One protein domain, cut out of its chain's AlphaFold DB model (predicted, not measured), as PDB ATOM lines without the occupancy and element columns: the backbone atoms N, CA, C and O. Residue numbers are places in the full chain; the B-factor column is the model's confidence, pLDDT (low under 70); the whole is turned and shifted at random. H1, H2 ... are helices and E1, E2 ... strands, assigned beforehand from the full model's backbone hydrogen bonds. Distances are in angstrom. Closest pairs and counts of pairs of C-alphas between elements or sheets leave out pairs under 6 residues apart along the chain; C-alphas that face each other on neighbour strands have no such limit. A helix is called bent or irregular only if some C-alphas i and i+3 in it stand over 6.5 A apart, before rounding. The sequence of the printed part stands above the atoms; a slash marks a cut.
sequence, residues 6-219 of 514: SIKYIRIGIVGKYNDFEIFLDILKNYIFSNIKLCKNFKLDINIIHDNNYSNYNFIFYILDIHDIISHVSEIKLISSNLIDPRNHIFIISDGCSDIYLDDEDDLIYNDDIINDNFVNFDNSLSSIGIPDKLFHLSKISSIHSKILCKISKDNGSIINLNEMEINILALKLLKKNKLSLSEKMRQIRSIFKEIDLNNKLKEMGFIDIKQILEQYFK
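Overview. This is residues 6 to 219 of the 514 residues of an uncharacterized protein of viral metagenome (UniProt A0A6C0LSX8). A twisted sheet of five parallel strands is the core of three layers, with H1 and H8 over one face and H2 over the other; H3 lies side by side with H2. H4 leads away from the sheet to H5 and H6, a small head at one end of the longest axis, and H7 packs on H4 and on a little hairpin, E5 and E6. The printed part has 214 residues with eight named helices and seven named strands, along the chain E1 H1 E2 E3 H2 E4 E5 E6 H3 E7 H4 H5 H6 H7 H8. The sheet's order is E2 E1 E3 E4 E7, the class is mixed, and the whole is compact, with a radius of gyration of the C-alphas of 18.3 A and spans of 54 by 45 by 32 A.

Arrangement. Start at the sheet's edge strands, E2, residues 43 to 48, and E7, residues 136 to 140; E1, 9 to 16, E3, 59 to 65, and E4, 89 to 95, are inner. Across it, look for N 12 and O 45, N 61 and O 13, N 62 and O 91, and N 92 and O 137, each 2.8 A apart. H1, residues 21 to 35, is over E3, slantwise to the strands, at a height over the sheet of 7.9 A. On the same face H8, residues 207 to 217, runs along the strands at 10.0 A. On the opposite face H2, residues 66 to 80, runs along them at 8.8 A; it is irregular, with C-alphas 67 and 70 8.3 A apart. E1, H1, E2 and E3, H2, E4 are strand-helix-strand units, parallel neighbours joined through a helix, with right-handed crossovers. H3, residues 113 to 128, touches H2 at a shallow tilt of 11 degrees, the closest C-alphas, Ile 70 and Phe 122, 5.8 A apart; it only grazes the sheet. The hub H4, residues 143 to 154, touches H1, C-alphas 24 and 143 closest at 5.6 A. H7, residues 198 to 204, touches H4 opposite ways, C-alphas 146 and 202 closest at 6.2 A. H5, residues 164 to 174, only just touches H4, with 3 pairs of C-alphas within 8 A, the closest 148 and 166, at 6.6 A, and with residues 145 to 148 of H4 alone. H6, residues 182 to 193, touches H5 at a steep tilt of 51 degrees, C-alphas 171 and 185 closest at 6.3 A. In the hairpin E5, residues 100 to 102, and E6, 108 to 110, N 109 and O 101 are 2.9 A apart. Every O i to N i+4 pair is within hydrogen-bond range in H3 to H8, but 8 of 11 in H1 and 5 of 11 in H2, where 6 of 12 O i to N i+3 pairs are.

Along the chain. Find C-alpha 9 at (-24.716, 18.310, -9.600); E1 runs 22.3 A from there. H3 starts at (13.819, 4.016, -16.647) and also spans 22.3 A; H1 spans 20.8 A. H8 ends at C-alpha 217, (-17.096, 11.905, -19.805).

Size, cuts and confidence. The C-alphas farthest apart, of Ile 7 and Lys 179, are 55.7 A apart. The printed part has no cut and no long link. Mean pLDDT of the printed part is 86.5; look for values under 70 at residues 17, 19, 96 to 99 and 178.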
ATOM      1  N   SER A   6     -28.896  18.937  -5.133       70.19
ATOM      2  CA  SER A   6     -27.603  18.280  -5.138       70.19
ATOM      3  C   SER A   6     -27.510  17.065  -6.080       70.19
ATOM      4  O   SER A   6     -26.425  16.759  -6.563       70.19
ATOM      5  N   ILE A   7     -28.644  16.453  -6.452       83.69
ATOM      6  CA  ILE A   7     -28.711  15.326  -7.403       83.69
ATOM      7  C   ILE A   7     -28.303  15.755  -8.814       83.69
ATOM      8  O   ILE A   7     -27.660  14.998  -9.544       83.69
ATOM      9  N   LYS A   8     -28.650  16.993  -9.186       87.69
ATOM     10  CA  LYS A   8     -28.371  17.586 -10.503       87.69
ATOM     11  C   LYS A   8     -26.938  18.117 -10.615       87.69
ATOM     12  O   LYS A   8     -26.581  18.691 -11.646       87.69
ATOM     13  N   TYR A   9     -26.124  17.947  -9.574       91.12
ATOM     14  CA  TYR A   9     -24.716  18.310  -9.600       91.12
ATOM     15  C   TYR A   9     -23.895  17.140 -10.126       91.12
ATOM     16  O   TYR A   9     -24.013  16.014  -9.647       91.12
ATOM     17  N   ILE A  10     -23.023  17.431 -11.084       93.50
ATOM     18  CA  ILE A  10     -21.874  16.589 -11.388       93.50
ATOM     19  C   ILE A  10     -20.790  17.017 -10.407       93.50
ATOM     20  O   ILE A  10     -20.261  18.125 -10.503       93.50
ATOM     21  N   ARG A  11     -20.522  16.171  -9.417       93.75
ATOM     22  CA  ARG A  11     -19.563  16.474  -8.354       93.75
ATOM     23  C   ARG A  11     -18.195  15.924  -8.695       93.75
ATOM     24  O   ARG A  11     -18.056  14.736  -8.979       93.75
ATOM     25  N   ILE A  12     -17.194  16.778  -8.603       93.56
ATOM     26  CA  ILE A  12     -15.795  16.438  -8.781       93.56
ATOM     27  C   ILE A  12     -15.097  16.606  -7.445       93.56
ATOM     28  O   ILE A  12     -15.129  17.681  -6.848       93.56
ATOM     29  N   GLY A  13     -14.494  15.527  -6.978       92.81
ATOM     30  CA  GLY A  13     -13.647  15.521  -5.806       92.81
ATOM     31  C   GLY A  13     -12.191  15.451  -6.234       92.81
ATOM     32  O   GLY A  13     -11.847  14.712  -7.152       92.81
ATOM     33  N   ILE A  14     -11.337  16.231  -5.592       91.00
ATOM     34  CA  ILE A  14      -9.899  16.234  -5.850       91.00
ATOM     35  C   ILE A  14      -9.201  15.891  -4.536       91.00
ATOM     36  O   ILE A  14      -9.488  16.493  -3.502       91.00
ATOM     37  N   VAL A  15      -8.325  14.896  -4.573       89.75
ATOM     38  CA  VAL A  15      -7.597  14.359  -3.421       89.75
ATOM     39  C   VAL A  15      -6.155  14.090  -3.839       89.75
ATOM     40  O   VAL A  15      -5.889  13.772  -4.995       89.75
ATOM     41  N   GLY A  16      -5.205  14.253  -2.927       76.44
ATOM     42  CA  GLY A  16      -3.809  13.981  -3.231       76.44
ATOM     43  C   GLY A  16      -2.863  14.395  -2.117       76.44
ATOM     44  O   GLY A  16      -3.213  15.195  -1.249       76.44
ATOM     45  N   LYS A  17      -1.652  13.846  -2.167       67.81
ATOM     46  CA  LYS A  17      -0.536  14.141  -1.255       67.81
ATOM     47  C   LYS A  17       0.649  14.673  -2.056       67.81
ATOM     48  O   LYS A  17       1.735  14.113  -2.019       67.81
ATOM     49  N   TYR A  18       0.409  15.728  -2.826       70.25
ATOM     50  CA  TYR A  18       1.399  16.293  -3.733       70.25
ATOM     51  C   TYR A  18       1.646  17.769  -3.424       70.25
ATOM     52  O   TYR A  18       0.701  18.529  -3.205       70.25
ATOM     53  N   ASN A  19       2.916  18.179  -3.410       68.88
ATOM     54  CA  ASN A  19       3.317  19.535  -3.018       68.88
ATOM     55  C   ASN A  19       2.750  20.613  -3.955       68.88
ATOM     56  O   ASN A  19       2.405  21.698  -3.494       68.88
ATOM     57  N   ASP A  20       2.577  20.291  -5.239       71.94
ATOM     58  CA  ASP A  20       2.015  21.204  -6.238       71.94
ATOM     59  C   ASP A  20       0.548  20.889  -6.578       71.94
ATOM     60  O   ASP A  20       0.052  21.218  -7.657       71.94
ATOM     61  N   PHE A  21      -0.190  20.286  -5.643       78.75
ATOM     62  CA  PHE A  21      -1.623  19.994  -5.778       78.75
ATOM     63  C   PHE A  21      -2.448  21.205  -6.262       78.75
ATOM     64  O   PHE A  21      -3.295  21.084  -7.151       78.75
ATOM     65  N   GLU A  22      -2.159  22.397  -5.733       84.25
ATOM     66  CA  GLU A  22      -2.819  23.652  -6.117       84.25
ATOM     67  C   GLU A  22      -2.571  24.038  -7.586       84.25
ATOM     68  O   GLU A  22      -3.417  24.662  -8.231       84.25
ATOM     69  N   ILE A  23      -1.423  23.646  -8.151       86.50
ATOM     70  CA  ILE A  23      -1.097  23.892  -9.559       86.50
ATOM     71  C   ILE A  23      -2.005  23.053 -10.453       86.50
ATOM     72  O   ILE A  23      -2.582  23.585 -11.402       86.50
ATOM     73  N   PHE A  24      -2.177  21.769 -10.148       85.31
ATOM     74  CA  PHE A  24      -3.079  20.920 -10.920       85.31
ATOM     75  C   PHE A  24      -4.548  21.334 -10.748       85.31
ATOM     76  O   PHE A  24      -5.305  21.362 -11.721       85.31
ATOM     77  N   LEU A  25      -4.950  21.740  -9.539       87.56
ATOM     78  CA  LEU A  25      -6.283  22.289  -9.283       87.56
ATOM     79  C   LEU A  25      -6.584  23.507 -10.175       87.56
ATOM     80  O   LEU A  25      -7.677  23.614 -10.740       87.56
ATOM     81  N   ASP A  26      -5.609  24.404 -10.326       87.75
ATOM     82  CA  ASP A  26      -5.675  25.554 -11.231       87.75
ATOM     83  C   ASP A  26      -5.813  25.114 -12.699       87.75
ATOM     84  O   ASP A  26      -6.675  25.631 -13.415       87.75
ATOM     85  N   ILE A  27      -5.044  24.109 -13.141       89.00
ATOM     86  CA  ILE A  27      -5.152  23.531 -14.494       89.00
ATOM     87  C   ILE A  27      -6.570  23.016 -14.759       89.00
ATOM     88  O   ILE A  27      -7.205  23.402 -15.748       89.00
ATOM     89  N   LEU A  28      -7.091  22.191 -13.850       87.81
ATOM     90  CA  LEU A  28      -8.430  21.627 -13.955       87.81
ATOM     91  C   LEU A  28      -9.492  22.725 -14.042       87.81
ATOM     92  O   LEU A  28     -10.255  22.765 -15.006       87.81
ATOM     93  N   LYS A  29      -9.542  23.633 -13.061       88.50
ATOM     94  CA  LYS A  29     -10.593  24.660 -12.978       88.50
ATOM     95  C   LYS A  29     -10.521  25.645 -14.138       88.50
ATOM     96  O   LYS A  29     -11.530  25.901 -14.797       88.50
ATOM     97  N   ASN A  30      -9.337  26.189 -14.403       88.69
ATOM     98  CA  ASN A  30      -9.208  27.333 -15.296       88.69
ATOM     99  C   ASN A  30      -8.986  26.950 -16.756       88.69
ATOM    100  O   ASN A  30      -9.265  27.783 -17.626       88.69
ATOM    101  N   TYR A  31      -8.533  25.737 -17.072       88.62
ATOM    102  CA  TYR A  31      -8.164  25.371 -18.447       88.62
ATOM    103  C   TYR A  31      -8.928  24.165 -18.995       88.62
ATOM    104  O   TYR A  31      -9.231  24.146 -20.191       88.62
ATOM    105  N   ILE A  32      -9.286  23.200 -18.147       87.94
ATOM    106  CA  ILE A  32     -10.075  22.035 -18.566       87.94
ATOM    107  C   ILE A  32     -11.573  22.315 -18.394       87.94
ATOM    108  O   ILE A  32     -12.303  22.407 -19.382       87.94
ATOM    109  N   PHE A  33     -12.043  22.528 -17.162       87.94
ATOM    110  CA  PHE A  33     -13.471  22.685 -16.868       87.94
ATOM    111  C   PHE A  33     -14.074  23.984 -17.394       87.94
ATOM    112  O   PHE A  33     -15.254  23.999 -17.739       87.94
ATOM    113  N   SER A  34     -13.276  25.041 -17.550       83.50
ATOM    114  CA  SER A  34     -13.710  26.296 -18.178       83.50
ATOM    115  C   SER A  34     -14.239  26.117 -19.607       83.50
ATOM    116  O   SER A  34     -15.068  26.907 -20.055       83.50
ATOM    117  N   ASN A  35     -13.805  25.066 -20.306       79.88
ATOM    118  CA  ASN A  35     -14.195  24.772 -21.686       79.88
ATOM    119  C   ASN A  35     -15.297  23.704 -21.800       79.88
ATOM    120  O   ASN A  35     -15.811  23.454 -22.895       79.88
ATOM    121  N   ILE A  36     -15.687  23.073 -20.689       84.44
ATOM    122  CA  ILE A  36     -16.677  21.997 -20.690       84.44
ATOM    123  C   ILE A  36     -18.100  22.570 -20.758       84.44
ATOM    124  O   ILE A  36     -18.534  23.359 -19.921       84.44
ATOM    125  N   LYS A  37     -18.873  22.123 -21.757       87.62
ATOM    126  CA  LYS A  37     -20.285  22.499 -21.917       87.62
ATOM    127  C   LYS A  37     -21.184  21.639 -21.029       87.62
ATOM    128  O   LYS A  37     -21.446  20.476 -21.336       87.62
ATOM    129  N   LEU A  38     -21.721  22.229 -19.967       89.19
ATOM    130  CA  LEU A  38     -22.723  21.589 -19.111       89.19
ATOM    131  C   LEU A  38     -24.128  21.728 -19.699       89.19
ATOM    132  O   LEU A  38     -24.473  22.734 -20.323       89.19
ATOM    133  N   CYS A  39     -24.967  20.714 -19.486       88.31
ATOM    134  CA  CYS A  39     -26.389  20.842 -19.781       88.31
ATOM    135  C   CYS A  39     -27.015  21.939 -18.902       88.31
ATOM    136  O   CYS A  39     -26.706  22.026 -17.719       88.31
ATOM    137  N   LYS A  40     -27.955  22.719 -19.452       88.25
ATOM    138  CA  LYS A  40     -28.627  23.842 -18.762       88.25
ATOM    139  C   LYS A  40     -29.223  23.474 -17.394       88.25
ATOM    140  O   LYS A  40     -29.344  24.332 -16.529       88.25
ATOM    141  N   ASN A  41     -29.609  22.213 -17.215       86.06
ATOM    142  CA  ASN A  41     -30.280  21.733 -16.009       86.06
ATOM    143  C   ASN A  41     -29.316  21.142 -14.970       86.06
ATOM    144  O   ASN A  41     -29.773  20.734 -13.904       86.06
ATOM    145  N   PHE A  42     -28.023  21.053 -15.287       90.88
ATOM    146  CA  PHE A  42     -27.004  20.466 -14.422       90.88
ATOM    147  C   PHE A  42     -26.070  21.548 -13.897       90.88
ATOM    148  O   PHE A  42     -25.869  22.585 -14.530       90.88
ATOM    149  N   LYS A  43     -25.488  21.286 -12.733       90.62
ATOM    150  CA  LYS A  43     -24.469  22.138 -12.120       90.62
ATOM    151  C   LYS A  43     -23.176  21.342 -11.977       90.62
ATOM    152  O   LYS A  43     -23.211  20.119 -11.877       90.62
ATOM    153  N   LEU A  44     -22.043  22.027 -11.996       90.88
ATOM    154  CA  LEU A  44     -20.736  21.435 -11.734       90.88
ATOM    155  C   LEU A  44     -20.240  21.959 -10.396       90.88
ATOM    156  O   LEU A  44     -20.313  23.160 -10.146       90.88
ATOM    157  N   ASP A  45     -19.755  21.055  -9.561       91.50
ATOM    158  CA  ASP A  45     -19.189  21.383  -8.259       91.50
ATOM    159  C   ASP A  45     -17.848  20.675  -8.105       91.50
ATOM    160  O   ASP A  45     -17.751  19.477  -8.372       91.50
ATOM    161  N   ILE A  46     -16.807  21.433  -7.762       90.31
ATOM    162  CA  ILE A  46     -15.414  20.975  -7.736       90.31
ATOM    163  C   ILE A  46     -14.843  21.282  -6.359       90.31
ATOM    164  O   ILE A  46     -14.511  22.435  -6.066       90.31
ATOM    165  N   ASN A  47     -14.668  20.238  -5.557       89.44
ATOM    166  CA  ASN A  47     -14.244  20.350  -4.169       89.44
ATOM    167  C   ASN A  47     -12.970  19.556  -3.906       89.44
ATOM    168  O   ASN A  47     -12.722  18.514  -4.515       89.44
ATOM    169  N   ILE A  48     -12.183  20.047  -2.953       89.75
ATOM    170  CA  ILE A  48     -11.114  19.262  -2.344       89.75
ATOM    171  C   ILE A  48     -11.777  18.293  -1.362       89.75
ATOM    172  O   ILE A  48     -12.638  18.692  -0.574       89.75
ATOM    173  N   ILE A  49     -11.426  17.012  -1.439       88.75
ATOM    174  CA  ILE A  49     -11.983  15.993  -0.552       88.75
ATOM    175  C   ILE A  49     -11.221  16.032   0.773       88.75
ATOM    176  O   ILE A  49     -10.018  15.786   0.808       88.75
ATOM    177  N   HIS A  50     -11.935  16.305   1.861       82.50
ATOM    178  CA  HIS A  50     -11.388  16.263   3.223       82.50
ATOM    179  C   HIS A  50     -11.867  15.041   4.027       82.50
ATOM    180  O   HIS A  50     -11.281  14.713   5.057       82.50
ATOM    181  N   ASP A  51     -12.887  14.336   3.528       83.25
ATOM    182  CA  ASP A  51     -13.577  13.253   4.228       83.25
ATOM    183  C   ASP A  51     -13.498  11.947   3.422       83.25
ATOM    184  O   ASP A  51     -13.476  11.964   2.194       83.25
ATOM    185  N   ASN A  52     -13.629  10.792   4.077       83.00
ATOM    186  CA  ASN A  52     -13.586   9.476   3.410       83.00
ATOM    187  C   ASN A  52     -14.866   9.100   2.622       83.00
ATOM    188  O   ASN A  52     -15.074   7.938   2.272       83.00
ATOM    189  N   ASN A  53     -15.744  10.062   2.328       86.06
ATOM    190  CA  ASN A  53     -17.028   9.837   1.656       86.06
ATOM    191  C   ASN A  53     -16.923   9.978   0.127       86.06
ATOM    192  O   ASN A  53     -17.662  10.738  -0.504       86.06
ATOM    193  N   TYR A  54     -16.011   9.216  -0.478       90.44
ATOM    194  CA  TYR A  54     -15.695   9.256  -1.913       90.44
ATOM    195  C   TYR A  54     -16.898   8.990  -2.821       90.44
ATOM    196  O   TYR A  54     -17.046   9.612  -3.872       90.44
ATOM    197  N   SER A  55     -17.828   8.144  -2.379       89.38
ATOM    198  CA  SER A  55     -19.039   7.836  -3.134       89.38
ATOM    199  C   SER A  55     -19.983   9.037  -3.294       89.38
ATOM    200  O   SER A  55     -20.922   8.956  -4.073       89.38
ATOM    201  N   ASN A  56     -19.748  10.185  -2.651       89.44
ATOM    202  CA  ASN A  56     -20.515  11.409  -2.919       89.44
ATOM    203  C   ASN A  56     -20.106  12.136  -4.214       89.44
ATOM    204  O   ASN A  56     -20.842  13.028  -4.641       89.44
ATOM    205  N   TYR A  57     -18.979  11.768  -4.829       93.25
ATOM    206  CA  TYR A  57     -18.409  12.435  -6.003       93.25
ATOM    207  C   TYR A  57     -18.558  11.583  -7.256       93.25
ATOM    208  O   TYR A  57     -18.276  10.392  -7.227       93.25
ATOM    209  N   ASN A  58     -18.960  12.180  -8.374       94.88
ATOM    210  CA  ASN A  58     -19.048  11.481  -9.655       94.88
ATOM    211  C   ASN A  58     -17.672  11.223 -10.264       94.88
ATOM    212  O   ASN A  58     -17.426  10.153 -10.807       94.88
ATOM    213  N   PHE A  59     -16.770  12.188 -10.130       94.69
ATOM    214  CA  PHE A  59     -15.397  12.069 -10.595       94.69
ATOM    215  C   PHE A  59     -14.446  12.351  -9.449       94.69
ATOM    216  O   PHE A  59     -14.631  13.332  -8.732       94.69
ATOM    217  N   ILE A  60     -13.441  11.501  -9.275       94.56
ATOM    218  CA  ILE A  60     -12.412  11.674  -8.253       94.56
ATOM    219  C   ILE A  60     -11.075  11.805  -8.957       94.56
ATOM    220  O   ILE A  60     -10.672  10.889  -9.657       94.56
ATOM    221  N   PHE A  61     -10.390  12.925  -8.769       93.06
ATOM    222  CA  PHE A  61      -9.014  13.101  -9.216       93.06
ATOM    223  C   PHE A  61      -8.089  12.795  -8.049       93.06
ATOM    224  O   PHE A  61      -8.069  13.549  -7.078       93.06
ATOM    225  N   TYR A  62      -7.366  11.683  -8.145       92.12
ATOM    226  CA  TYR A  62      -6.343  11.280  -7.190       92.12
ATOM    227  C   TYR A  62      -4.971  11.673  -7.732       92.12
ATOM    228  O   TYR A  62      -4.496  11.067  -8.687       92.12
ATOM    229  N   ILE A  63      -4.360  12.702  -7.152       90.12
ATOM    230  CA  ILE A  63      -3.086  13.261  -7.611       90.12
ATOM    231  C   ILE A  63      -1.974  12.769  -6.690       90.12
ATOM    232  O   ILE A  63      -2.049  12.945  -5.470       90.12
ATOM    233  N   LEU A  64      -0.942  12.179  -7.276       90.00
ATOM    234  CA  LEU A  64       0.192  11.609  -6.559       90.00
ATOM    235  C   LEU A  64       1.518  12.061  -7.168       90.00
ATOM    236  O   LEU A  64       1.562  12.465  -8.332       90.00
ATOM    237  N   ASP A  65       2.576  11.982  -6.364       86.69
ATOM    238  CA  ASP A  65       3.945  12.128  -6.841       86.69
ATOM    239  C   ASP A  65       4.403  10.788  -7.431       86.69
ATOM    240  O   ASP A  65       4.204   9.719  -6.848       86.69
ATOM    241  N   ILE A  66       5.025  10.822  -8.602       85.75
ATOM    242  CA  ILE A  66       5.571   9.613  -9.209       85.75
ATOM    243  C   ILE A  66       6.633   8.943  -8.317       85.75
ATOM    244  O   ILE A  66       6.764   7.717  -8.322       85.75
ATOM    245  N   HIS A  67       7.367   9.713  -7.508       83.88
ATOM    246  CA  HIS A  67       8.443   9.192  -6.665       83.88
ATOM    247  C   HIS A  67       7.955   8.312  -5.504       83.88
ATOM    248  O   HIS A  67       8.730   7.494  -5.004       83.88
ATOM    249  N   ASP A  68       6.693   8.434  -5.083       84.12
ATOM    250  CA  ASP A  68       6.103   7.631  -4.007       84.12
ATOM    251  C   ASP A  68       4.887   6.799  -4.458       84.12
ATOM    252  O   ASP A  68       4.191   6.209  -3.624       84.12
ATOM    253  N   ILE A  69       4.685   6.658  -5.777       86.81
ATOM    254  CA  ILE A  69       3.508   6.046  -6.414       86.81
ATOM    255  C   ILE A  69       3.118   4.674  -5.839       86.81
ATOM    256  O   ILE A  69       1.946   4.424  -5.551       86.81
ATOM    257  N   ILE A  70       4.094   3.798  -5.576       86.12
ATOM    258  CA  ILE A  70       3.858   2.434  -5.070       86.12
ATOM    259  C   ILE A  70       3.180   2.452  -3.690       86.12
ATOM    260  O   ILE A  70       2.370   1.577  -3.379       86.12
ATOM    261  N   SER A  71       3.452   3.465  -2.861       87.12
ATOM    262  CA  SER A  71       2.868   3.566  -1.518       87.12
ATOM    263  C   SER A  71       1.356   3.846  -1.533       87.12
ATOM    264  O   SER A  71       0.652   3.510  -0.575       87.12
ATOM    265  N   HIS A  72       0.830   4.373  -2.645       89.31
ATOM    266  CA  HIS A  72      -0.564   4.814  -2.778       89.31
ATOM    267  C   HIS A  72      -1.540   3.711  -3.201       89.31
ATOM    268  O   HIS A  72      -2.752   3.918  -3.147       89.31
ATOM    269  N   VAL A  73      -1.061   2.513  -3.567       89.00
ATOM    270  CA  VAL A  73      -1.922   1.399  -4.021       89.00
ATOM    271  C   VAL A  73      -3.008   1.064  -2.989       89.00
ATOM    272  O   VAL A  73      -4.170   0.842  -3.333       89.00
ATOM    273  N   SER A  74      -2.646   1.053  -1.704       87.69
ATOM    274  CA  SER A  74      -3.578   0.735  -0.613       87.69
ATOM    275  C   SER A  74      -4.659   1.806  -0.414       87.69
ATOM    276  O   SER A  74      -5.815   1.475  -0.146       87.69
ATOM    277  N   GLU A  75      -4.302   3.077  -0.594       88.81
ATOM    278  CA  GLU A  75      -5.209   4.218  -0.474       88.81
ATOM    279  C   GLU A  75      -6.194   4.258  -1.645       88.81
ATOM    280  O   GLU A  75      -7.399   4.393  -1.440       88.81
ATOM    281  N   ILE A  76      -5.719   4.010  -2.865       90.25
ATOM    282  CA  ILE A  76      -6.578   3.925  -4.052       90.25
ATOM    283  C   ILE A  76      -7.557   2.756  -3.930       90.25
ATOM    284  O   ILE A  76      -8.740   2.928  -4.222       90.25
ATOM    285  N   LYS A  77      -7.110   1.603  -3.410       89.56
ATOM    286  CA  LYS A  77      -7.995   0.466  -3.109       89.56
ATOM    287  C   LYS A  77      -9.102   0.838  -2.119       89.56
ATOM    288  O   LYS A  77     -10.245   0.404  -2.263       89.56
ATOM    289  N   LEU A  78      -8.768   1.624  -1.093       88.12
ATOM    290  CA  LEU A  78      -9.742   2.119  -0.123       88.12
ATOM    291  C   LEU A  78     -10.767   3.033  -0.808       88.12
ATOM    292  O   LEU A  78     -11.970   2.842  -0.626       88.12
ATOM    293  N   ILE A  79     -10.301   3.983  -1.621       90.44
ATOM    294  CA  ILE A  79     -11.149   4.929  -2.357       90.44
ATOM    295  C   ILE A  79     -12.100   4.181  -3.293       90.44
ATOM    296  O   ILE A  79     -13.302   4.443  -3.280       90.44
ATOM    297  N   SER A  80     -11.584   3.226  -4.067       89.62
ATOM    298  CA  SER A  80     -12.339   2.501  -5.090       89.62
ATOM    299  C   SER A  80     -13.367   1.524  -4.522       89.62
ATOM    300  O   SER A  80     -14.349   1.230  -5.198       89.62
ATOM    301  N   SER A  81     -13.181   1.045  -3.288       87.38
ATOM    302  CA  SER A  81     -14.016  -0.003  -2.675       87.38
ATOM    303  C   SER A  81     -15.520   0.305  -2.633       87.38
ATOM    304  O   SER A  81     -16.331  -0.617  -2.657       87.38
ATOM    305  N   ASN A  82     -15.896   1.588  -2.605       85.25
ATOM    306  CA  ASN A  82     -17.286   2.046  -2.488       85.25
ATOM    307  C   ASN A  82     -17.801   2.771  -3.741       85.25
ATOM    308  O   ASN A  82     -18.826   3.457  -3.678       85.25
ATOM    309  N   LEU A  83     -17.076   2.688  -4.856       90.75
ATOM    310  CA  LEU A  83     -17.433   3.363  -6.101       90.75
ATOM    311  C   LEU A  83     -18.077   2.396  -7.088       90.75
ATOM    312  O   LEU A  83     -17.732   1.219  -7.144       90.75
ATOM    313  N   ILE A  84     -19.016   2.915  -7.877       89.25
ATOM    314  CA  ILE A  84     -19.815   2.114  -8.803       89.25
ATOM    315  C   ILE A  84     -19.858   2.811 -10.169       89.25
ATOM    316  O   ILE A  84     -20.301   3.957 -10.278       89.25
ATOM    317  N   ASP A  85     -19.423   2.117 -11.222       87.25
ATOM    318  CA  ASP A  85     -19.593   2.557 -12.614       87.25
ATOM    319  C   ASP A  85     -21.072   2.423 -13.036       87.25
ATOM    320  O   ASP A  85     -21.728   1.454 -12.649       87.25
ATOM    321  N   PRO A  86     -21.634   3.360 -13.824       88.12
ATOM    322  CA  PRO A  86     -21.023   4.561 -14.406       88.12
ATOM    323  C   PRO A  86     -21.261   5.835 -13.588       88.12
ATOM    324  O   PRO A  86     -21.209   6.944 -14.120       88.12
ATOM    325  N   ARG A  87     -21.601   5.702 -12.303       90.75
ATOM    326  CA  ARG A  87     -21.864   6.859 -11.443       90.75
ATOM    327  C   ARG A  87     -20.580   7.550 -11.008       90.75
ATOM    328  O   ARG A  87     -20.545   8.779 -10.919       90.75
ATOM    329  N   ASN A  88     -19.594   6.735 -10.660       93.81
ATOM    330  CA  ASN A  88     -18.312   7.132 -10.120       93.81
ATOM    331  C   ASN A  88     -17.205   6.745 -11.097       93.81
ATOM    332  O   ASN A  88     -17.286   5.703 -11.744       93.81
ATOM    333  N   HIS A  89     -16.156   7.554 -11.153       94.44
ATOM    334  CA  HIS A  89     -14.943   7.231 -11.889       94.44
ATOM    335  C   HIS A  89     -13.731   7.916 -11.240       94.44
ATOM    336  O   HIS A  89     -13.840   9.061 -10.788       94.44
ATOM    337  N   ILE A  90     -12.594   7.221 -11.173       94.00
ATOM    338  CA  ILE A  90     -11.346   7.727 -10.585       94.00
ATOM    339  C   ILE A  90     -10.344   8.052 -11.695       94.00
ATOM    340  O   ILE A  90      -9.928   7.181 -12.445       94.00
ATOM    341  N   PHE A  91      -9.889   9.295 -11.753       93.44
ATOM    342  CA  PHE A  91      -8.722   9.699 -12.523       93.44
ATOM    343  C   PHE A  91      -7.506   9.691 -11.601       93.44
ATOM    344  O   PHE A  91      -7.397  10.533 -10.711       93.44
ATOM    345  N   ILE A  92      -6.613   8.727 -11.788       92.69
ATOM    346  CA  ILE A  92      -5.347   8.631 -11.065       92.69
ATOM    347  C   ILE A  92      -4.309   9.386 -11.889       92.69
ATOM    348  O   ILE A  92      -3.996   9.007 -13.017       92.69
ATOM    349  N   ILE A  93      -3.817  10.489 -11.340       91.06
ATOM    350  CA  ILE A  93      -2.923  11.419 -12.017       91.06
ATOM    351  C   ILE A  93      -1.553  11.332 -11.361       91.06
ATOM    352  O   ILE A  93      -1.379  11.738 -10.212       91.06
ATOM    353  N   SER A  94      -0.591  10.812 -12.115       89.81
ATOM    354  CA  SER A  94       0.814  10.813 -11.738       89.81
ATOM    355  C   SER A  94       1.468  12.108 -12.207       89.81
ATOM    356  O   SER A  94       1.596  12.351 -13.413       89.81
ATOM    357  N   ASP A  95       1.847  12.943 -11.247       82.00
ATOM    358  CA  ASP A  95       2.540  14.215 -11.444       82.00
ATOM    359  C   ASP A  95       3.957  14.129 -10.848       82.00
ATOM    360  O   ASP A  95       4.290  13.171 -10.152       82.00
ATOM    361  N   GLY A  96       4.814  15.112 -11.120       67.75
ATOM    362  CA  GLY A  96       6.121  15.203 -10.450       67.75
ATOM    363  C   GLY A  96       7.355  14.999 -11.325       67.75
ATOM    364  O   GLY A  96       8.424  14.724 -10.797       67.75
ATOM    365  N   CYS A  97       7.282  15.184 -12.648       61.91
ATOM    366  CA  CYS A  97       8.495  15.175 -13.478       61.91
ATOM    367  C   CYS A  97       8.540  16.299 -14.523       61.91
ATOM    368  O   CYS A  97       7.580  16.578 -15.248       61.91
ATOM    369  N   SER A  98       9.712  16.932 -14.630       61.88
ATOM    370  CA  SER A  98      10.110  17.838 -15.718       61.88
ATOM    371  C   SER A  98      10.346  17.114 -17.046       61.88
ATOM    372  O   SER A  98      10.421  17.765 -18.089       61.88
ATOM    373  N   ASP A  99      10.386  15.784 -17.016       69.75
ATOM    374  CA  ASP A  99      11.096  14.941 -17.972       69.75
ATOM    375  C   ASP A  99      10.224  13.784 -18.493       69.75
ATOM    376  O   ASP A  99      10.627  12.626 -18.497       69.75
ATOM    377  N   ILE A 100       8.994  14.111 -18.900       81.81
ATOM    378  CA  ILE A 100       8.145  13.247 -19.735       81.81
ATOM    379  C   ILE A 100       8.297  13.615 -21.215       81.81
ATOM    380  O   ILE A 100       8.493  14.795 -21.544       81.81
ATOM    381  N   TYR A 101       8.201  12.614 -22.087       83.38
ATOM    382  CA  TYR A 101       8.263  12.746 -23.543       83.38
ATOM    383  C   TYR A 101       7.421  11.664 -24.228       83.38
ATOM    384  O   TYR A 101       6.970  10.725 -23.576       83.38
ATOM    385  N   LEU A 102       7.190  11.841 -25.529       85.75
ATOM    386  CA  LEU A 102       6.530  10.852 -26.380       85.75
ATOM    387  C   LEU A 102       7.585   9.907 -26.953       85.75
ATOM    388  O   LEU A 102       8.587  10.386 -27.493       85.75
ATOM    389  N   ASP A 103       7.364   8.604 -26.831       85.94
ATOM    390  CA  ASP A 103       8.184   7.597 -27.496       85.94
ATOM    391  C   ASP A 103       7.802   7.419 -28.980       85.94
ATOM    392  O   ASP A 103       7.008   8.179 -29.544       85.94
ATOM    393  N   ASP A 104       8.406   6.424 -29.631       86.25
ATOM    394  CA  ASP A 104       8.168   6.124 -31.046       86.25
ATOM    395  C   ASP A 104       6.739   5.603 -31.320       86.25
ATOM    396  O   ASP A 104       6.289   5.631 -32.469       86.25
ATOM    397  N   GLU A 105       6.023   5.150 -30.284       85.81
ATOM    398  CA  GLU A 105       4.630   4.693 -30.341       85.81
ATOM    399  C   GLU A 105       3.634   5.800 -29.961       85.81
ATOM    400  O   GLU A 105       2.427   5.559 -29.926       85.81
ATOM    401  N   ASP A 106       4.119   7.038 -29.787       82.38
ATOM    402  CA  ASP A 106       3.326   8.200 -29.378       82.38
ATOM    403  C   ASP A 106       2.799   8.098 -27.926       82.38
ATOM    404  O   ASP A 106       1.882   8.839 -27.551       82.38
ATOM    405  N   ASP A 107       3.410   7.237 -27.101       84.62
ATOM    406  CA  ASP A 107       3.074   7.034 -25.694       84.62
ATOM    407  C   ASP A 107       3.929   7.915 -24.776       84.62
ATOM    408  O   ASP A 107       5.131   8.122 -24.964       84.62
ATOM    409  N   LEU A 108       3.299   8.457 -23.731       87.56
ATOM    410  CA  LEU A 108       3.997   9.259 -22.729       87.56
ATOM    411  C   LEU A 108       4.817   8.363 -21.806       87.56
ATOM    412  O   LEU A 108       4.253   7.577 -21.041       87.56
ATOM    413  N   ILE A 109       6.132   8.559 -21.781       88.06
ATOM    414  CA  ILE A 109       7.060   7.858 -20.888       88.06
ATOM    415  C   ILE A 109       7.919   8.835 -20.081       88.06
ATOM    416  O   ILE A 109       8.069  10.009 -20.429       88.06
ATOM    417  N   TYR A 110       8.431   8.356 -18.948       86.69
ATOM    418  CA  TYR A 110       9.386   9.101 -18.130       86.69
ATOM    419  C   TYR A 110      10.802   8.906 -18.691       86.69
ATOM    420  O   TYR A 110      11.150   7.796 -19.074       86.69
ATOM    421  N   ASN A 111      11.629   9.959 -18.700       83.19
ATOM    422  CA  ASN A 111      13.050   9.885 -19.095       83.19
ATOM    423  C   ASN A 111      13.887   8.944 -18.215       83.19
ATOM    424  O   ASN A 111      14.964   8.531 -18.634       83.19
ATOM    425  N   ASP A 112      13.453   8.683 -16.981       86.44
ATOM    426  CA  ASP A 112      14.141   7.791 -16.049       86.44
ATOM    427  C   ASP A 112      13.486   6.404 -16.087       86.44
ATOM    428  O   ASP A 112      12.318   6.248 -15.714       86.44
ATOM    429  N   ASP A 113      14.259   5.406 -16.518       86.56
ATOM    430  CA  ASP A 113      13.819   4.016 -16.647       86.56
ATOM    431  C   ASP A 113      13.285   3.446 -15.322       86.56
ATOM    432  O   ASP A 113      12.267   2.759 -15.316       86.56
ATOM    433  N   ILE A 114      13.896   3.782 -14.178       87.69
ATOM    434  CA  ILE A 114      13.476   3.282 -12.855       87.69
ATOM    435  C   ILE A 114      12.105   3.857 -12.488       87.69
ATOM    436  O   ILE A 114      11.245   3.168 -11.936       87.69
ATOM    437  N   ILE A 115      11.894   5.140 -12.784       87.44
ATOM    438  CA  ILE A 115      10.613   5.813 -12.561       87.44
ATOM    439  C   ILE A 115       9.536   5.201 -13.461       87.44
ATOM    440  O   ILE A 115       8.418   4.943 -13.004       87.44
ATOM    441  N   ASN A 116       9.874   4.929 -14.722       88.00
ATOM    442  CA  ASN A 116       8.956   4.304 -15.663       88.00
ATOM    443  C   ASN A 116       8.593   2.869 -15.237       88.00
ATOM    444  O   ASN A 116       7.411   2.526 -15.213       88.00
ATOM    445  N   ASP A 117       9.566   2.074 -14.786       88.94
ATOM    446  CA  ASP A 117       9.346   0.733 -14.229       88.94
ATOM    447  C   ASP A 117       8.430   0.772 -12.998       88.94
ATOM    448  O   ASP A 117       7.515  -0.043 -12.863       88.94
ATOM    449  N   ASN A 118       8.623   1.745 -12.102       89.75
ATOM    450  CA  ASN A 118       7.751   1.935 -10.942       89.75
ATOM    451  C   ASN A 118       6.306   2.249 -11.351       89.75
ATOM    452  O   ASN A 118       5.375   1.723 -10.738       89.75
ATOM    453  N   PHE A 119       6.109   3.061 -12.392       90.56
ATOM    454  CA  PHE A 119       4.783   3.350 -12.937       90.56
ATOM    455  C   PHE A 119       4.119   2.096 -13.521       90.56
ATOM    456  O   PHE A 119       2.962   1.818 -13.213       90.56
ATOM    457  N   VAL A 120       4.850   1.305 -14.313       90.19
ATOM    458  CA  VAL A 120       4.341   0.048 -14.892       90.19
ATOM    459  C   VAL A 120       3.988  -0.958 -13.792       90.19
ATOM    460  O   VAL A 120       2.922  -1.574 -13.815       90.19
ATOM    461  N   ASN A 121       4.842  -1.095 -12.775       90.88
ATOM    462  CA  ASN A 121       4.572  -1.945 -11.614       90.88
ATOM    463  C   ASN A 121       3.331  -1.492 -10.841       90.88
ATOM    464  O   ASN A 121       2.563  -2.321 -10.346       90.88
ATOM    465  N   PHE A 122       3.122  -0.183 -10.740       91.56
ATOM    466  CA  PHE A 122       1.944   0.385 -10.107       91.56
ATOM    467  C   PHE A 122       0.663   0.105 -10.902       91.56
ATOM    468  O   PHE A 122      -0.308  -0.355 -10.308       91.56
ATOM    469  N   ASP A 123       0.666   0.289 -12.222       90.69
ATOM    470  CA  ASP A 123      -0.485  -0.017 -13.085       90.69
ATOM    471  C   ASP A 123      -0.881  -1.507 -13.013       90.69
ATOM    472  O   ASP A 123      -2.033  -1.873 -12.746       90.69
ATOM    473  N   ASN A 124       0.119  -2.393 -13.074       89.88
ATOM    474  CA  ASN A 124      -0.067  -3.827 -12.840       89.88
ATOM    475  C   ASN A 124      -0.646  -4.112 -11.442       89.88
ATOM    476  O   ASN A 124      -1.505  -4.983 -11.270       89.88
ATOM    477  N   SER A 125      -0.207  -3.356 -10.432       90.75
ATOM    478  CA  SER A 125      -0.714  -3.482  -9.066       90.75
ATOM    479  C   SER A 125      -2.176  -3.046  -8.960       90.75
ATOM    480  O   SER A 125      -2.947  -3.758  -8.316       90.75
ATOM    481  N   LEU A 126      -2.587  -1.953  -9.614       88.31
ATOM    482  CA  LEU A 126      -3.985  -1.497  -9.663       88.31
ATOM    483  C   LEU A 126      -4.910  -2.558 -10.272       88.31
ATOM    484  O   LEU A 126      -5.969  -2.857  -9.713       88.31
ATOM    485  N   SER A 127      -4.463  -3.193 -11.353       82.88
ATOM    486  CA  SER A 127      -5.176  -4.311 -11.976       82.88
ATOM    487  C   SER A 127      -5.305  -5.505 -11.014       82.88
ATOM    488  O   SER A 127      -6.372  -6.104 -10.869       82.88
ATOM    489  N   SER A 128      -4.237  -5.820 -10.270       83.94
ATOM    490  CA  SER A 128      -4.201  -6.959  -9.337       83.94
ATOM    491  C   SER A 128      -5.092  -6.797  -8.097       83.94
ATOM    492  O   SER A 128      -5.569  -7.788  -7.539       83.94
ATOM    493  N   ILE A 129      -5.351  -5.561  -7.653       83.56
ATOM    494  CA  ILE A 129      -6.186  -5.295  -6.471       83.56
ATOM    495  C   ILE A 129      -7.691  -5.339  -6.764       83.56
ATOM    496  O   ILE A 129      -8.485  -5.151  -5.835       83.56
ATOM    497  N   GLY A 130      -8.080  -5.648  -8.006       74.44
ATOM    498  CA  GLY A 130      -9.461  -5.913  -8.403       74.44
ATOM    499  C   GLY A 130     -10.295  -4.658  -8.657       74.44
ATOM    500  O   GLY A 130     -11.518  -4.714  -8.526       74.44
ATOM    501  N   ILE A 131      -9.661  -3.526  -8.983       81.75
ATOM    502  CA  ILE A 131     -10.393  -2.340  -9.440       81.75
ATOM    503  C   ILE A 131     -10.887  -2.625 -10.864       81.75
ATOM    504  O   ILE A 131     -10.067  -2.953 -11.716       81.75
ATOM    505  N   PRO A 132     -12.196  -2.518 -11.155       81.31
ATOM    506  CA  PRO A 132     -12.687  -2.714 -12.513       81.31
ATOM    507  C   PRO A 132     -12.058  -1.695 -13.469       81.31
ATOM    508  O   PRO A 132     -12.127  -0.501 -13.191       81.31
ATOM    509  N   ASP A 133     -11.562  -2.135 -14.627       80.38
ATOM    510  CA  ASP A 133     -10.899  -1.267 -15.622       80.38
ATOM    511  C   ASP A 133     -11.752  -0.057 -16.039       80.38
ATOM    512  O   ASP A 133     -11.254   1.016 -16.346       80.38
ATOM    513  N   LYS A 134     -13.081  -0.199 -16.015       85.88
ATOM    514  CA  LYS A 134     -14.016   0.886 -16.364       85.88
ATOM    515  C   LYS A 134     -14.116   1.976 -15.291       85.88
ATOM    516  O   LYS A 134     -14.606   3.072 -15.565       85.88
ATOM    517  N   LEU A 135     -13.697   1.671 -14.065       89.19
ATOM    518  CA  LEU A 135     -13.840   2.536 -12.899       89.19
ATOM    519  C   LEU A 135     -12.699   3.550 -12.781       89.19
ATOM    520  O   LEU A 135     -12.850   4.515 -12.030       89.19
ATOM    521  N   PHE A 136     -11.588   3.364 -13.503       92.62
ATOM    522  CA  PHE A 136     -10.453   4.274 -13.422       92.62
ATOM    523  C   PHE A 136      -9.793   4.580 -14.768       92.62
ATOM    524  O   PHE A 136      -9.915   3.827 -15.727       92.62
ATOM    525  N   HIS A 137      -9.091   5.708 -14.813       92.56
ATOM    526  CA  HIS A 137      -8.065   6.014 -15.803       92.56
ATOM    527  C   HIS A 137      -6.788   6.382 -15.062       92.56
ATOM    528  O   HIS A 137      -6.832   7.126 -14.080       92.56
ATOM    529  N   LEU A 138      -5.660   5.891 -15.558       91.38
ATOM    530  CA  LEU A 138      -4.335   6.297 -15.116       91.38
ATOM    531  C   LEU A 138      -3.753   7.263 -16.153       91.38
ATOM    532  O   LEU A 138      -3.861   7.032 -17.356       91.38
ATOM    533  N   SER A 139      -3.184   8.383 -15.716       89.75
ATOM    534  CA  SER A 139      -2.615   9.384 -16.626       89.75
ATOM    535  C   SER A 139      -1.361  10.025 -16.048       89.75
ATOM    536  O   SER A 139      -1.244  10.210 -14.836       89.75
ATOM    537  N   LYS A 140      -0.433  10.386 -16.935       90.31
ATOM    538  CA  LYS A 140       0.802  11.112 -16.615       90.31
ATOM    539  C   LYS A 140       0.607  12.587 -16.954       90.31
ATOM    540  O   LYS A 140       0.007  12.905 -17.980       90.31
ATOM    541  N   ILE A 141       1.116  13.493 -16.125       88.62
ATOM    542  CA  ILE A 141       1.136  14.925 -16.438       88.62
ATOM    543  C   ILE A 141       2.397  15.585 -15.886       88.62
ATOM    544  O   ILE A 141       2.931  15.183 -14.860       88.62
ATOM    545  N   SER A 142       2.856  16.642 -16.557       89.00
ATOM    546  CA  SER A 142       3.748  17.632 -15.952       89.00
ATOM    547  C   SER A 142       2.947  18.899 -15.668       89.00
ATOM    548  O   SER A 142       2.791  19.749 -16.555       89.00
ATOM    549  N   SER A 143       2.382  19.035 -14.463       88.44
ATOM    550  CA  SER A 143       1.428  20.119 -14.171       88.44
ATOM    551  C   SER A 143       2.050  21.506 -14.285       88.44
ATOM    552  O   SER A 143       1.467  22.402 -14.893       88.44
ATOM    553  N   ILE A 144       3.266  21.693 -13.766       88.06
ATOM    554  CA  ILE A 144       3.967  22.983 -13.821       88.06
ATOM    555  C   ILE A 144       4.128  23.447 -15.277       88.06
ATOM    556  O   ILE A 144       3.727  24.559 -15.629       88.06
ATOM    557  N   HIS A 145       4.663  22.582 -16.142       88.06
ATOM    558  CA  HIS A 145       4.862  22.902 -17.557       88.06
ATOM    559  C   HIS A 145       3.530  23.082 -18.286       88.06
ATOM    560  O   HIS A 145       3.369  24.046 -19.037       88.06
ATOM    561  N   SER A 146       2.555  22.210 -18.020       89.81
ATOM    562  CA  SER A 146       1.212  22.291 -18.597       89.81
ATOM    563  C   SER A 146       0.539  23.620 -18.271       89.81
ATOM    564  O   SER A 146       0.010  24.267 -19.172       89.81
ATOM    565  N   LYS A 147       0.615  24.087 -17.019       90.88
ATOM    566  CA  LYS A 147       0.075  25.388 -16.602       90.88
ATOM    567  C   LYS A 147       0.709  26.539 -17.376       90.88
ATOM    568  O   LYS A 147      -0.009  27.406 -17.875       90.88
ATOM    569  N   ILE A 148       2.037  26.547 -17.491       90.44
ATOM    570  CA  ILE A 148       2.756  27.604 -18.208       90.44
ATOM    571  C   ILE A 148       2.355  27.614 -19.690       90.44
ATOM    572  O   ILE A 148       1.996  28.663 -20.224       90.44
ATOM    573  N   LEU A 149       2.345  26.452 -20.347       89.94
ATOM    574  CA  LEU A 149       1.940  26.328 -21.750       89.94
ATOM    575  C   LEU A 149       0.471  26.714 -21.966       89.94
ATOM    576  O   LEU A 149       0.139  27.371 -22.952       89.94
ATOM    577  N   CYS A 150      -0.409  26.372 -21.026       90.12
ATOM    578  CA  CYS A 150      -1.812  26.760 -21.071       90.12
ATOM    579  C   CYS A 150      -2.007  28.282 -20.953       90.12
ATOM    580  O   CYS A 150      -2.869  28.834 -21.640       90.12
ATOM    581  N   LYS A 151      -1.203  28.977 -20.131       90.75
ATOM    582  CA  LYS A 151      -1.186  30.452 -20.085       90.75
ATOM    583  C   LYS A 151      -0.779  31.047 -21.430       90.75
ATOM    584  O   LYS A 151      -1.499  31.882 -21.964       90.75
ATOM    585  N   ILE A 152       0.325  30.559 -22.001       89.75
ATOM    586  CA  ILE A 152       0.813  31.005 -23.315       89.75
ATOM    587  C   ILE A 152      -0.265  30.802 -24.386       89.75
ATOM    588  O   ILE A 152      -0.514  31.697 -25.191       89.75
ATOM    589  N   SER A 153      -0.933  29.646 -24.379       86.88
ATOM    590  CA  SER A 153      -2.015  29.330 -25.317       86.88
ATOM    591  C   SER A 153      -3.200  30.297 -25.191       86.88
ATOM    592  O   SER A 153      -3.667  30.822 -26.202       86.88
ATOM    593  N   LYS A 154      -3.637  30.623 -23.964       85.31
ATOM    594  CA  LYS A 154      -4.696  31.626 -23.730       85.31
ATOM    595  C   LYS A 154      -4.316  33.029 -24.199       85.31
ATOM    596  O   LYS A 154      -5.179  33.753 -24.688       85.31
ATOM    597  N   ASP A 155      -3.044  33.392 -24.086       85.12
ATOM    598  CA  ASP A 155      -2.524  34.694 -24.507       85.12
ATOM    599  C   ASP A 155      -2.079  34.707 -25.985       85.12
ATOM    600  O   ASP A 155      -1.195  35.475 -26.371       85.12
ATOM    601  N   ASN A 156      -2.678  33.856 -26.828       81.00
ATOM    602  CA  ASN A 156      -2.399  33.749 -28.267       81.00
ATOM    603  C   ASN A 156      -0.904  33.555 -28.592       81.00
ATOM    604  O   ASN A 156      -0.371  34.164 -29.521       81.00
ATOM    605  N   GLY A 157      -0.204  32.737 -27.806       80.50
ATOM    606  CA  GLY A 157       1.226  32.467 -27.982       80.50
ATOM    607  C   GLY A 157       2.153  33.506 -27.343       80.50
ATOM    608  O   GLY A 157       3.374  33.417 -27.484       80.50
ATOM    609  N   SER A 158       1.611  34.499 -26.635       83.62
ATOM    610  CA  SER A 158       2.412  35.496 -25.926       83.62
ATOM    611  C   SER A 158       2.962  34.954 -24.606       83.62
ATOM    612  O   SER A 158       2.287  34.248 -23.867       83.62
ATOM    613  N   ILE A 159       4.192  35.353 -24.272       87.06
ATOM    614  CA  ILE A 159       4.848  35.022 -22.993       87.06
ATOM    615  C   ILE A 159       4.897  36.211 -22.018       87.06
ATOM    616  O   ILE A 159       5.614  36.164 -21.025       87.06
ATOM    617  N   ILE A 160       4.229  37.325 -22.343       84.31
ATOM    618  CA  ILE A 160       4.344  38.593 -21.595       84.31
ATOM    619  C   ILE A 160       3.853  38.451 -20.149       84.31
ATOM    620  O   ILE A 160       4.416  39.083 -19.261       84.31
ATOM    621  N   ASN A 161       2.853  37.601 -19.916       84.62
ATOM    622  CA  ASN A 161       2.219  37.427 -18.609       84.62
ATOM    623  C   ASN A 161       2.875  36.336 -17.744       84.62
ATOM    624  O   ASN A 161       2.344  35.990 -16.688       84.62
ATOM    625  N   LEU A 162       4.008  35.778 -18.185       89.81
ATOM    626  CA  LEU A 162       4.766  34.816 -17.391       89.81
ATOM    627  C   LEU A 162       5.649  35.535 -16.376       89.81
ATOM    628  O   LEU A 162       6.305  36.529 -16.696       89.81
ATOM    629  N   ASN A 163       5.699  35.005 -15.157       91.81
ATOM    630  CA  ASN A 163       6.614  35.506 -14.138       91.81
ATOM    631  C   ASN A 163       8.047  34.974 -14.353       91.81
ATOM    632  O   ASN A 163       8.295  34.075 -15.161       91.81
ATOM    633  N   GLU A 164       9.014  35.528 -13.620       89.88
ATOM    634  CA  GLU A 164      10.425  35.143 -13.746       89.88
ATOM    635  C   GLU A 164      10.668  33.646 -13.485       89.88
ATOM    636  O   GLU A 164      11.445  33.016 -14.202       89.88
ATOM    637  N   MET A 165       9.983  33.056 -12.502       89.12
ATOM    638  CA  MET A 165      10.101  31.631 -12.189       89.12
ATOM    639  C   MET A 165       9.608  30.761 -13.354       89.12
ATOM    640  O   MET A 165      10.305  29.837 -13.763       89.12
ATOM    641  N   GLU A 166       8.459  31.094 -13.942       90.56
ATOM    642  CA  GLU A 166       7.883  30.403 -15.102       90.56
ATOM    643  C   GLU A 166       8.795  30.514 -16.334       90.56
ATOM    644  O   GLU A 166       9.020  29.530 -17.039       90.56
ATOM    645  N   ILE A 167       9.389  31.691 -16.562       88.94
ATOM    646  CA  ILE A 167      10.381  31.901 -17.628       88.94
ATOM    647  C   ILE A 167      11.631  31.049 -17.382       88.94
ATOM    648  O   ILE A 167      12.177  30.470 -18.321       88.94
ATOM    649  N   ASN A 168      12.091  30.956 -16.134       88.06
ATOM    650  CA  ASN A 168      13.245  30.138 -15.771       88.06
ATOM    651  C   ASN A 168      12.971  28.640 -15.961       88.06
ATOM    652  O   ASN A 168      13.832  27.951 -16.504       88.06
ATOM    653  N   ILE A 169      11.780  28.159 -15.596       87.69
ATOM    654  CA  ILE A 169      11.355  26.767 -15.810       87.69
ATOM    655  C   ILE A 169      11.328  26.433 -17.307       87.69
ATOM    656  O   ILE A 169      11.961  25.472 -17.738       87.69
ATOM    657  N   LEU A 170      10.689  27.271 -18.136       86.81
ATOM    658  CA  LEU A 170      10.692  27.083 -19.593       86.81
ATOM    659  C   LEU A 170      12.100  27.104 -20.185       86.81
ATOM    660  O   LEU A 170      12.405  26.322 -21.083       86.81
ATOM    661  N   ALA A 171      12.952  28.011 -19.704       86.19
ATOM    662  CA  ALA A 171      14.318  28.137 -20.186       86.19
ATOM    663  C   ALA A 171      15.129  26.859 -19.941       86.19
ATOM    664  O   ALA A 171      15.868  26.461 -20.833       86.19
ATOM    665  N   LEU A 172      14.972  26.215 -18.778       82.50
ATOM    666  CA  LEU A 172      15.655  24.956 -18.465       82.50
ATOM    667  C   LEU A 172      15.293  23.843 -19.452       82.50
ATOM    668  O   LEU A 172      16.157  23.054 -19.821       82.50
ATOM    669  N   LYS A 173      14.038  23.809 -19.909       78.75
ATOM    670  CA  LYS A 173      13.546  22.769 -20.818       78.75
ATOM    671  C   LYS A 173      13.823  23.068 -22.296       78.75
ATOM    672  O   LYS A 173      14.087  22.159 -23.073       78.75
ATOM    673  N   LEU A 174      13.761  24.338 -22.703       80.69
ATOM    674  CA  LEU A 174      13.848  24.740 -24.115       80.69
ATOM    675  C   LEU A 174      15.242  25.208 -24.549       80.69
ATOM    676  O   LEU A 174      15.551  25.185 -25.741       80.69
ATOM    677  N   LEU A 175      16.080  25.684 -23.623       84.00
ATOM    678  CA  LEU A 175      17.365  26.300 -23.948       84.00
ATOM    679  C   LEU A 175      18.527  25.412 -23.503       84.00
ATOM    680  O   LEU A 175      18.624  25.008 -22.354       84.00
ATOM    681  N   LYS A 176      19.504  25.207 -24.392       73.06
ATOM    682  CA  LYS A 176      20.727  24.435 -24.093       73.06
ATOM    683  C   LYS A 176      21.734  25.170 -23.183       73.06
ATOM    684  O   LYS A 176      22.785  24.618 -22.870       73.06
ATOM    685  N   LYS A 177      21.492  26.441 -22.819       70.25
ATOM    686  CA  LYS A 177      22.433  27.300 -22.066       70.25
ATOM    687  C   LYS A 177      21.789  27.863 -20.796       70.25
ATOM    688  O   LYS A 177      20.892  28.696 -20.876       70.25
ATOM    689  N   ASN A 178      22.347  27.514 -19.635       60.38
ATOM    690  CA  ASN A 178      21.766  27.859 -18.327       60.38
ATOM    691  C   ASN A 178      22.106  29.275 -17.811       60.38
ATOM    692  O   ASN A 178      21.391  29.799 -16.960       60.38
ATOM    693  N   LYS A 179      23.160  29.931 -18.324       75.31
ATOM    694  CA  LYS A 179      23.620  31.267 -17.874       75.31
ATOM    695  C   LYS A 179      23.223  32.392 -18.842       75.31
ATOM    696  O   LYS A 179      24.085  33.062 -19.396       75.31
ATOM    697  N   LEU A 180      21.927  32.565 -19.080       82.56
ATOM    698  CA  LEU A 180      21.386  33.696 -19.848       82.56
ATOM    699  C   LEU A 180      20.715  34.696 -18.901       82.56
ATOM    700  O   LEU A 180      20.125  34.288 -17.899       82.56
ATOM    701  N   SER A 181      20.776  35.990 -19.223       88.06
ATOM    702  CA  SER A 181      19.976  37.002 -18.519       88.06
ATOM    703  C   SER A 181      18.477  36.798 -18.787       88.06
ATOM    704  O   SER A 181      18.092  36.183 -19.785       88.06
ATOM    705  N   LEU A 182      17.603  37.313 -17.913       86.00
ATOM    706  CA  LEU A 182      16.150  37.142 -18.055       86.00
ATOM    707  C   LEU A 182      15.627  37.665 -19.406       86.00
ATOM    708  O   LEU A 182      14.842  36.993 -20.074       86.00
ATOM    709  N   SER A 183      16.111  38.828 -19.852       86.38
ATOM    710  CA  SER A 183      15.724  39.426 -21.136       86.38
ATOM    711  C   SER A 183      16.149  38.565 -22.333       86.38
ATOM    712  O   SER A 183      15.389  38.415 -23.293       86.38
ATOM    713  N   GLU A 184      17.327  37.937 -22.271       84.94
ATOM    714  CA  GLU A 184      17.799  37.003 -23.295       84.94
ATOM    715  C   GLU A 184      16.990  35.706 -23.311       84.94
ATOM    716  O   GLU A 184      16.633  35.248 -24.400       84.94
ATOM    717  N   LYS A 185      16.660  35.149 -22.132       88.56
ATOM    718  CA  LYS A 185      15.767  33.984 -22.007       88.56
ATOM    719  C   LYS A 185      14.419  34.279 -22.660       88.56
ATOM    720  O   LYS A 185      14.005  33.545 -23.551       88.56
ATOM    721  N   MET A 186      13.783  35.400 -22.304       87.94
ATOM    722  CA  MET A 186      12.505  35.819 -22.890       87.94
ATOM    723  C   MET A 186      12.583  35.974 -24.412       87.94
ATOM    724  O   MET A 186      11.687  35.522 -25.125       87.94
ATOM    725  N   ARG A 187      13.647  36.598 -24.934       87.44
ATOM    726  CA  ARG A 187      13.822  36.786 -26.381       87.44
ATOM    727  C   ARG A 187      13.934  35.451 -27.119       87.44
ATOM    728  O   ARG A 187      13.293  35.287 -28.154       87.44
ATOM    729  N   GLN A 188      14.731  34.515 -26.605       88.19
ATOM    730  CA  GLN A 188      14.918  33.202 -27.232       88.19
ATOM    731  C   GLN A 188      13.650  32.349 -27.145       88.19
ATOM    732  O   GLN A 188      13.218  31.812 -28.160       88.19
ATOM    733  N   ILE A 189      12.998  32.313 -25.979       87.81
ATOM    734  CA  ILE A 189      11.727  31.606 -25.782       87.81
ATOM    735  C   ILE A 189      10.652  32.127 -26.754       87.81
ATOM    736  O   ILE A 189       9.981  31.327 -27.400       87.81
ATOM    737  N   ARG A 190      10.533  33.454 -26.946       86.12
ATOM    738  CA  ARG A 190       9.618  34.038 -27.954       86.12
ATOM    739  C   ARG A 190       9.909  33.565 -29.370       86.12
ATOM    740  O   ARG A 190       8.977  33.402 -30.143       86.12
ATOM    741  N   SER A 191      11.183  33.420 -29.731       85.50
ATOM    742  CA  SER A 191      11.560  32.942 -31.062       85.50
ATOM    743  C   SER A 191      11.131  31.491 -31.255       85.50
ATOM    744  O   SER A 191      10.533  31.172 -32.270       85.50
ATOM    745  N   ILE A 192      11.369  30.648 -30.249       86.25
ATOM    746  CA  ILE A 192      11.026  29.223 -30.266       86.25
ATOM    747  C   ILE A 192       9.508  29.023 -30.393       86.25
ATOM    748  O   ILE A 192       9.047  28.294 -31.264       86.25
ATOM    749  N   PHE A 193       8.705  29.717 -29.582       83.31
ATOM    750  CA  PHE A 193       7.244  29.564 -29.612       83.31
ATOM    751  C   PHE A 193       6.561  30.133 -30.867       83.31
ATOM    752  O   PHE A 193       5.386  29.855 -31.077       83.31
ATOM    753  N   LYS A 194       7.264  30.891 -31.722       81.56
ATOM    754  CA  LYS A 194       6.737  31.267 -33.048       81.56
ATOM    755  C   LYS A 194       6.744  30.107 -34.043       81.56
ATOM    756  O   LYS A 194       5.997  30.157 -35.014       81.56
ATOM    757  N   GLU A 195       7.606  29.119 -33.829       83.06
ATOM    758  CA  GLU A 195       7.851  28.017 -34.768       83.06
ATOM    759  C   GLU A 195       7.240  26.691 -34.289       83.06
ATOM    760  O   GLU A 195       7.118  25.751 -35.070       83.06
ATOM    761  N   ILE A 196       6.843  26.610 -33.015       84.12
ATOM    762  CA  ILE A 196       6.331  25.392 -32.385       84.12
ATOM    763  C   ILE A 196       4.801  25.394 -32.316       84.12
ATOM    764  O   ILE A 196       4.184  26.385 -31.924       84.12
ATOM    765  N   ASP A 197       4.196  24.237 -32.592       85.88
ATOM    766  CA  ASP A 197       2.792  23.981 -32.278       85.88
ATOM    767  C   ASP A 197       2.601  23.778 -30.763       85.88
ATOM    768  O   ASP A 197       3.082  22.811 -30.163       85.88
ATOM    769  N   LEU A 198       1.874  24.707 -30.139       87.19
ATOM    770  CA  LEU A 198       1.545  24.666 -28.716       87.19
ATOM    771  C   LEU A 198       0.726  23.429 -28.331       87.19
ATOM    772  O   LEU A 198       0.887  22.938 -27.216       87.19
ATOM    773  N   ASN A 199      -0.123  22.908 -29.222       87.12
ATOM    774  CA  ASN A 199      -0.903  21.705 -28.939       87.12
ATOM    775  C   ASN A 199      -0.002  20.476 -28.845       87.12
ATOM    776  O   ASN A 199      -0.181  19.675 -27.929       87.12
ATOM    777  N   ASN A 200       1.010  20.370 -29.709       87.69
ATOM    778  CA  ASN A 200       1.999  19.295 -29.623       87.69
ATOM    779  C   ASN A 200       2.787  19.386 -28.313       87.69
ATOM    780  O   ASN A 200       2.956  18.381 -27.633       87.69
ATOM    781  N   LYS A 201       3.175  20.592 -27.877       87.38
ATOM    782  CA  LYS A 201       3.824  20.761 -26.565       87.38
ATOM    783  C   LYS A 201       2.915  20.439 -25.392       87.38
ATOM    784  O   LYS A 201       3.380  19.866 -24.418       87.38
ATOM    785  N   LEU A 202       1.632  20.772 -25.469       88.94
ATOM    786  CA  LEU A 202       0.664  20.362 -24.454       88.94
ATOM    787  C   LEU A 202       0.455  18.836 -24.448       88.94
ATOM    788  O   LEU A 202       0.254  18.276 -23.371       88.94
ATOM    789  N   LYS A 203       0.535  18.164 -25.608       88.75
ATOM    790  CA  LYS A 203       0.513  16.693 -25.716       88.75
ATOM    791  C   LYS A 203       1.741  16.081 -25.043       88.75
ATOM    792  O   LYS A 203       1.583  15.246 -24.167       88.75
ATOM    793  N   GLU A 204       2.937  16.594 -25.334       87.06
ATOM    794  CA  GLU A 204       4.191  16.174 -24.683       87.06
ATOM    795  C   GLU A 204       4.177  16.351 -23.148       87.06
ATOM    796  O   GLU A 204       4.993  15.749 -22.457       87.06
ATOM    797  N   MET A 205       3.287  17.188 -22.594       88.69
ATOM    798  CA  MET A 205       3.135  17.356 -21.142       88.69
ATOM    799  C   MET A 205       1.985  16.528 -20.532       88.69
ATOM    800  O   MET A 205       1.711  16.683 -19.340       88.69
ATOM    801  N   GLY A 206       1.284  15.703 -21.319       88.12
ATOM    802  CA  GLY A 206       0.133  14.895 -20.883       88.12
ATOM    803  C   GLY A 206      -1.191  15.648 -20.730       88.12
ATOM    804  O   GLY A 206      -2.227  15.054 -20.429       88.12
ATOM    805  N   PHE A 207      -1.208  16.961 -20.979       90.06
ATOM    806  CA  PHE A 207      -2.416  17.775 -20.825       90.06
ATOM    807  C   PHE A 207      -3.509  17.398 -21.833       90.06
ATOM    808  O   PHE A 207      -4.692  17.375 -21.485       90.06
ATOM    809  N   ILE A 208      -3.128  17.140 -23.088       88.94
ATOM    810  CA  ILE A 208      -4.094  16.856 -24.158       88.94
ATOM    811  C   ILE A 208      -4.827  15.540 -23.902       88.94
ATOM    812  O   ILE A 208      -6.044  15.514 -24.068       88.94
ATOM    813  N   ASP A 209      -4.142  14.503 -23.425       86.06
ATOM    814  CA  ASP A 209      -4.754  13.194 -23.178       86.06
ATOM    815  C   ASP A 209      -5.776  13.273 -22.044       86.06
ATOM    816  O   ASP A 209      -6.933  12.887 -22.215       86.06
ATOM    817  N   ILE A 210      -5.406  13.912 -20.926       88.94
ATOM    818  CA  ILE A 210      -6.331  14.168 -19.812       88.94
ATOM    819  C   ILE A 210      -7.538  14.977 -20.296       88.94
ATOM    820  O   ILE A 210      -8.683  14.634 -19.996       88.94
ATOM    821  N   LYS A 211      -7.310  16.041 -21.077       90.00
ATOM    822  CA  LYS A 211      -8.391  16.865 -21.628       90.00
ATOM    823  C   LYS A 211      -9.328  16.042 -22.517       90.00
ATOM    824  O   LYS A 211     -10.543  16.143 -22.358       90.00
ATOM    825  N   GLN A 212      -8.790  15.233 -23.427       88.69
ATOM    826  CA  GLN A 212      -9.579  14.418 -24.352       88.69
ATOM    827  C   GLN A 212     -10.395  13.351 -23.625       88.69
ATOM    828  O   GLN A 212     -11.584  13.203 -23.918       88.69
ATOM    829  N   ILE A 213      -9.789  12.644 -22.665       88.44
ATOM    830  CA  ILE A 213     -10.483  11.662 -21.826       88.44
ATOM    831  C   ILE A 213     -11.660  12.353 -21.134       88.44
ATOM    832  O   ILE A 213     -12.808  11.930 -21.286       88.44
ATOM    833  N   LEU A 214     -11.414  13.476 -20.457       88.88
ATOM    834  CA  LEU A 214     -12.458  14.207 -19.741       88.88
ATOM    835  C   LEU A 214     -13.575  14.697 -20.664       88.88
ATOM    836  O   LEU A 214     -14.750  14.533 -20.339       88.88
ATOM    837  N   GLU A 215     -13.260  15.226 -21.844       88.50
ATOM    838  CA  GLU A 215     -14.279  15.660 -22.804       88.50
ATOM    839  C   GLU A 215     -15.283  14.546 -23.158       88.50
ATOM    840  O   GLU A 215     -16.471  14.835 -23.332       88.50
ATOM    841  N   GLN A 216     -14.862  13.274 -23.196       88.50
ATOM    842  CA  GLN A 216     -15.771  12.138 -23.417       88.50
ATOM    843  C   GLN A 216     -16.773  11.966 -22.269       88.50
ATOM    844  O   GLN A 216     -17.978  11.833 -22.513       88.50
ATOM    845  N   TYR A 217     -16.291  12.027 -21.027       88.44
ATOM    846  CA  TYR A 217     -17.096  11.905 -19.805       88.44
ATOM    847  C   TYR A 217     -18.057  13.086 -19.601       88.44
ATOM    848  O   TYR A 217     -19.090  12.956 -18.945       88.44
ATOM    849  N   PHE A 218     -17.779  14.225 -20.234       89.69
ATOM    850  CA  PHE A 218     -18.648  15.398 -20.217       89.69
ATOM    851  C   PHE A 218     -19.490  15.567 -21.488       89.69
ATOM    852  O   PHE A 218     -20.161  16.587 -21.651       89.69
ATOM    853  N   LYS A 219     -19.578  14.568 -22.373       92.00
ATOM    854  CA  LYS A 219     -20.600  14.576 -23.434       92.00
ATOM    855  C   LYS A 219     -22.004  14.524 -22.829       92.00
ATOM    856  O   LYS A 219     -22.243  13.842 -21.836       92.00
TER     857      LYS A 219